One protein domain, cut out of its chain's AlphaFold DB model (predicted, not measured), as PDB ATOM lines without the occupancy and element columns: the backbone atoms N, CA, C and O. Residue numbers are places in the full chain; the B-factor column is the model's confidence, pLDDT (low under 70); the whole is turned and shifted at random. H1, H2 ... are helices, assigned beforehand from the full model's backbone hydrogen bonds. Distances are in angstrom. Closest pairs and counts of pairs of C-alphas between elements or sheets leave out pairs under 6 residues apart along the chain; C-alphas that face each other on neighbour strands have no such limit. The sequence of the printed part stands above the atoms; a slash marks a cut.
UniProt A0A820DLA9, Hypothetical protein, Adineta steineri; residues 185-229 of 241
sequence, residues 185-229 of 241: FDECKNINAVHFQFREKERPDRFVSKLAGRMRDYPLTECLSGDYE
ATOM      1  N   PHE A 185      14.073  74.439 103.088       95.06
ATOM      2  CA  PHE A 185      14.178  75.784 102.533       95.06
ATOM      3  C   PHE A 185      12.801  76.298 102.098       95.06
ATOM      4  O   PHE A 185      12.435  77.423 102.435       95.06
ATOM      5  N   ASP A 186      12.011  75.458 101.426       95.81
ATOM      6  CA  ASP A 186      10.643  75.794 101.028       95.81
ATOM      7  C   ASP A 186       9.739  76.057 102.237       95.81
ATOM      8  O   ASP A 186       8.936  76.991 102.223       95.81
ATOM      9  N   GLU A 187       9.889  75.284 103.313       95.00
ATOM     10  CA  GLU A 187       9.186  75.528 104.572       95.00
ATOM     11  C   GLU A 187       9.537  76.904 105.157       95.00
ATOM     12  O   GLU A 187       8.634  77.704 105.422       95.00
ATOM     13  N   CYS A 188      10.828  77.236 105.262       94.69
ATOM     14  CA  CYS A 188      11.284  78.552 105.722       94.69
ATOM     15  C   CYS A 188      10.739  79.686 104.838       94.69
ATOM     16  O   CYS A 188      10.276  80.715 105.337       94.69
ATOM     17  N   LYS A 189      10.744  79.488 103.518       94.81
ATOM     18  CA  LYS A 189      10.204  80.440 102.541       94.81
ATOM     19  C   LYS A 189       8.712  80.680 102.748       94.81
ATOM     20  O   LYS A 189       8.273  81.830 102.743       94.81
ATOM     21  N   ASN A 190       7.939  79.621 102.975       95.44
ATOM     22  CA  ASN A 190       6.504  79.722 103.227       95.44
ATOM     23  C   ASN A 190       6.211  80.440 104.550       95.44
ATOM     24  O   ASN A 190       5.347  81.317 104.591       95.44
ATOM     25  N   ILE A 191       6.964  80.125 105.608       94.19
ATOM     26  CA  ILE A 191       6.859  80.802 106.907       94.19
ATOM     27  C   ILE A 191       7.132  82.304 106.749       94.19
ATOM     28  O   ILE A 191       6.330  83.128 107.194       94.19
ATOM     29  N   ASN A 192       8.204  82.680 106.047       94.62
ATOM     30  CA  ASN A 192       8.530  84.085 105.807       94.62
ATOM     31  C   ASN A 192       7.466  84.808 104.969       94.62
ATOM     32  O   ASN A 192       7.118  85.950 105.279       94.62
ATOM     33  N   ALA A 193       6.909  84.150 103.949       94.75
ATOM     34  CA  ALA A 193       5.837  84.712 103.131       94.75
ATOM     35  C   ALA A 193       4.578  85.003 103.964       94.75
ATOM     36  O   ALA A 193       4.007  86.091 103.860       94.75
ATOM     37  N   VAL A 194       4.186  84.073 104.843       95.94
ATOM     38  CA  VAL A 194       3.070  84.258 105.786       95.94
ATOM     39  C   VAL A 194       3.376  85.400 106.759       95.94
ATOM     40  O   VAL A 194       2.542  86.289 106.938       95.94
ATOM     41  N   HIS A 195       4.579  85.442 107.339       93.94
ATOM     42  CA  HIS A 195       4.984  86.532 108.229       93.94
ATOM     43  C   HIS A 195       4.934  87.901 107.554       93.94
ATOM     44  O   HIS A 195       4.538  88.875 108.191       93.94
ATOM     45  N   PHE A 196       5.324  87.987 106.282       94.56
ATOM     46  CA  PHE A 196       5.254  89.232 105.532       94.56
ATOM     47  C   PHE A 196       3.808  89.622 105.211       94.56
ATOM     48  O   PHE A 196       3.419  90.768 105.439       94.56
ATOM     49  N   GLN A 197       3.001  88.669 104.735       94.50
ATOM     50  CA  GLN A 197       1.608  88.899 104.351       94.50
ATOM     51  C   GLN A 197       0.750  89.381 105.526       94.50
ATOM     52  O   GLN A 197      -0.086  90.267 105.354       94.50
ATOM     53  N   PHE A 198       0.957  88.807 106.712       93.38
ATOM     54  CA  PHE A 198       0.183  89.117 107.916       93.38
ATOM     55  C   PHE A 198       0.944  90.001 108.910       93.38
ATOM     56  O   PHE A 198       0.599  90.045 110.091       93.38
ATOM     57  N   ARG A 199       1.981  90.714 108.451       90.19
ATOM     58  CA  ARG A 199       2.763  91.615 109.304       90.19
ATOM     59  C   ARG A 199       1.870  92.707 109.891       90.19
ATOM     60  O   ARG A 199       1.186  93.433 109.170       90.19
ATOM     61  N   GLU A 200       1.926  92.860 111.208       89.56
ATOM     62  CA  GLU A 200       1.182  93.898 111.912       89.56
ATOM     63  C   GLU A 200       1.748  95.296 111.646       89.56
ATOM     64  O   GLU A 200       2.933  95.486 111.350       89.56
ATOM     65  N   LYS A 201       0.892  96.311 111.798       86.44
ATOM     66  CA  LYS A 201       1.315  97.706 111.697       86.44
ATOM     67  C   LYS A 201       2.263  98.047 112.846       86.44
ATOM     68  O   LYS A 201       1.869  98.106 114.008       86.44
ATOM     69  N   GLU A 202       3.511  98.329 112.498       83.88
ATOM     70  CA  GLU A 202       4.529  98.746 113.454       83.88
ATOM     71  C   GLU A 202       4.352 100.205 113.882       83.88
ATOM     72  O   GLU A 202       3.761 101.039 113.188       83.88
ATOM     73  N   ARG A 203       4.925 100.535 115.040       83.06
ATOM     74  CA  ARG A 203       5.033 101.923 115.484       83.06
ATOM     75  C   ARG A 203       5.845 102.746 114.470       83.06
ATOM     76  O   ARG A 203       6.943 102.305 114.116       83.06
ATOM     77  N   PRO A 204       5.381 103.945 114.064       83.88
ATOM     78  CA  PRO A 204       6.040 104.737 113.025       83.88
ATOM     79  C   PRO A 204       7.521 105.010 113.293       83.88
ATOM     80  O   PRO A 204       8.335 104.855 112.392       83.88
ATOM     81  N   ASP A 205       7.886 105.338 114.538       84.75
ATOM     82  CA  ASP A 205       9.267 105.641 114.933       84.75
ATOM     83  C   ASP A 205      10.226 104.459 114.707       84.75
ATOM     84  O   ASP A 205      11.329 104.626 114.183       84.75
ATOM     85  N   ARG A 206       9.780 103.243 115.036       87.19
ATOM     86  CA  ARG A 206      10.557 102.019 114.805       87.19
ATOM     87  C   ARG A 206      10.595 101.654 113.330       87.19
ATOM     88  O   ARG A 206      11.652 101.276 112.829       87.19
ATOM     89  N   PHE A 207       9.463 101.802 112.645       89.06
ATOM     90  CA  PHE A 207       9.333 101.459 111.237       89.06
ATOM     91  C   PHE A 207      10.281 102.285 110.364       89.06
ATOM     92  O   PHE A 207      11.049 101.708 109.598       89.06
ATOM     93  N   VAL A 208      10.293 103.615 110.518       90.62
ATOM     94  CA  VAL A 208      11.167 104.490 109.712       90.62
ATOM     95  C   VAL A 208      12.645 104.256 110.010       90.62
ATOM     96  O   VAL A 208      13.454 104.239 109.088       90.62
ATOM     97  N   SER A 209      12.996 104.007 111.276       92.12
ATOM     98  CA  SER A 209      14.371 103.699 111.681       92.12
ATOM     99  C   SER A 209      14.863 102.390 111.053       92.12
ATOM    100  O   SER A 209      15.927 102.352 110.433       92.12
ATOM    101  N   LYS A 210      14.046 101.329 111.122       90.88
ATOM    102  CA  LYS A 210      14.350 100.035 110.496       90.88
ATOM    103  C   LYS A 210      14.440 100.155 108.973       90.88
ATOM    104  O   LYS A 210      15.378  99.637 108.374       90.88
ATOM    105  N   LEU A 211      13.491 100.857 108.352       92.38
ATOM    106  CA  LEU A 211      13.436 101.030 106.901       92.38
ATOM    107  C   LEU A 211      14.644 101.809 106.369       92.38
ATOM    108  O   LEU A 211      15.233 101.397 105.376       92.38
ATOM    109  N   ALA A 212      15.063 102.874 107.057       92.69
ATOM    110  CA  ALA A 212      16.261 103.631 106.697       92.69
ATOM    111  C   ALA A 212      17.534 102.764 106.727       92.69
ATOM    112  O   ALA A 212      18.420 102.948 105.895       92.69
ATOM    113  N   GLY A 213      17.613 101.799 107.652       90.88
ATOM    114  CA  GLY A 213      18.662 100.778 107.655       90.88
ATOM    115  C   GLY A 213      18.608  99.904 106.402       90.88
ATOM    116  O   GLY A 213      19.582  99.841 105.659       90.88
ATOM    117  N   ARG A 214      17.437  99.326 106.112       90.25
ATOM    118  CA  ARG A 214      17.222  98.432 104.961       90.25
ATOM    119  C   ARG A 214      17.483  99.082 103.605       90.25
ATOM    120  O   ARG A 214      17.909  98.391 102.693       90.25
ATOM    121  N   MET A 215      17.294 100.394 103.469       92.06
ATOM    122  CA  MET A 215      17.628 101.130 102.237       92.06
ATOM    123  C   MET A 215      19.125 101.096 101.884       92.06
ATOM    124  O   MET A 215      19.495 101.433 100.762       92.06
ATOM    125  N   ARG A 216      19.997 100.713 102.827       87.69
ATOM    126  CA  ARG A 216      21.426 100.454 102.577       87.69
ATOM    127  C   ARG A 216      21.687  99.038 102.058       87.69
ATOM    128  O   ARG A 216      22.732  98.782 101.455       87.69
ATOM    129  N   ASP A 217      20.782  98.119 102.359       85.12
ATOM    130  CA  ASP A 217      20.989  96.688 102.168       85.12
ATOM    131  C   ASP A 217      20.232  96.165 100.952       85.12
ATOM    132  O   ASP A 217      20.801  95.405 100.174       85.12
ATOM    133  N   TYR A 218      19.037  96.696 100.698       89.56
ATOM    134  CA  TYR A 218      18.171  96.280  99.603       89.56
ATOM    135  C   TYR A 218      17.882  97.416  98.616       89.56
ATOM    136  O   TYR A 218      17.865  98.594  98.994       89.56
ATOM    137  N   PRO A 219      17.566  97.087  97.349       91.31
ATOM    138  CA  PRO A 219      16.971  98.039  96.418       91.31
ATOM    139  C   PRO A 219      15.700  98.683  96.992       91.31
ATOM    140  O   PRO A 219      14.949  98.056  97.740       91.31
ATOM    141  N   LEU A 220      15.405  99.928  96.596       90.00
ATOM    142  CA  LEU A 220      14.236 100.674  97.092       90.00
ATOM    143  C   LEU A 220      12.907  99.934  96.885       90.00
ATOM    144  O   LEU A 220      12.023 100.008  97.735       90.00
ATOM    145  N   THR A 221      12.782  99.193  95.783       92.31
ATOM    146  CA  THR A 221      11.604  98.377  95.451       92.31
ATOM    147  C   THR A 221      11.386  97.206  96.409       92.31
ATOM    148  O   THR A 221      10.284  96.673  96.471       92.31
ATOM    149  N   GLU A 222      12.412  96.824  97.167       91.56
ATOM    150  CA  GLU A 222      12.446  95.613  97.988       91.56
ATOM    151  C   GLU A 222      12.694  95.917  99.470       91.56
ATOM    152  O   GLU A 222      12.649  95.024 100.303       91.56
ATOM    153  N   CYS A 223      12.869  97.182  99.860       91.44
ATOM    154  CA  CYS A 223      13.146  97.579 101.251       91.44
ATOM    155  C   CYS A 223      12.086  97.115 102.274       91.44
ATOM    156  O   CYS A 223      12.343  97.046 103.480       91.44
ATOM    157  N   LEU A 224      10.868  96.816 101.818       91.81
ATOM    158  CA  LEU A 224       9.803  96.291 102.671       91.81
ATOM    159  C   LEU A 224       9.873  94.766 102.823       91.81
ATOM    160  O   LEU A 224       9.658  94.281 103.940       91.81
ATOM    161  N   SER A 225      10.179  94.052 101.736       92.00
ATOM    162  CA  SER A 225      10.099  92.593 101.608       92.00
ATOM    163  C   SER A 225      11.441  91.866 101.704       92.00
ATOM    164  O   SER A 225      11.418  90.678 101.989       92.00
ATOM    165  N   GLY A 226      12.573  92.550 101.510       89.75
ATOM    166  CA  GLY A 226      13.912  91.958 101.375       89.75
ATOM    167  C   GLY A 226      14.248  90.951 102.472       89.75
ATOM    168  O   GLY A 226      14.520  89.798 102.169       89.75
ATOM    169  N   ASP A 227      14.084  91.333 103.745       88.00
ATOM    170  CA  ASP A 227      14.318  90.447 104.900       88.00
ATOM    171  C   ASP A 227      13.453  89.166 104.919       88.00
ATOM    172  O   ASP A 227      13.745  88.237 105.667       88.00
ATOM    173  N   TYR A 228      12.344  89.132 104.178       90.50
ATOM    174  CA  TYR A 228      11.410  88.002 104.138       90.50
ATOM    175  C   TYR A 228      11.583  87.152 102.876       90.50
ATOM    176  O   TYR A 228      10.994  86.076 102.765       90.50
ATOM    177  N   GLU A 229      12.342  87.627 101.896       89.94
ATOM    178  CA  GLU A 229      12.333  87.041 100.569       89.94
ATOM    179  C   GLU A 229      13.422  85.978 100.414       89.94
ATOM    180  O   GLU A 229      14.605  86.282 100.302       89.94
TER     181      GLU A 229
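Overview. This is residues 185 to 229 of the 241 residues of the protein "Hypothetical protein" of Adineta steineri (UniProt A0A820DLA9). Two helices, H1 and then H2, stand apart at the two ends of an open, loosely closed loop: an extended link joins them on one side, and the tail, residues 215 to 229, folds back from H2 toward H1 on the other. Residues 198 to 209, of which 204 to 209 belong to H2, stick out. The printed part has 45 residues with two named helices and no named strand, all helix by class. It is only just loose, close to compact, with a radius of gyration of the C-alphas of 11.4 A and spans of 31 by 22 by 13 A.

Along the chain. Find C-alpha 185 at (14.178, 75.784, 102.533); from there H1, residues 185 to 197, runs 18.3 A. H2, residues 204 to 214, runs 15.2 A to C-alpha 214 at (17.222, 98.432, 104.961).

Arrangement. H1 and H2 are apart, with a short link of 6 residues. In both, every O i to N i+4 pair is within hydrogen-bond range.

Size, cuts and confidence. The farthest C-alphas, of Asp 186 and Asp 205, are 33.0 A apart. The printed part has no cut, and no printed residue is under 70 in pLDDT.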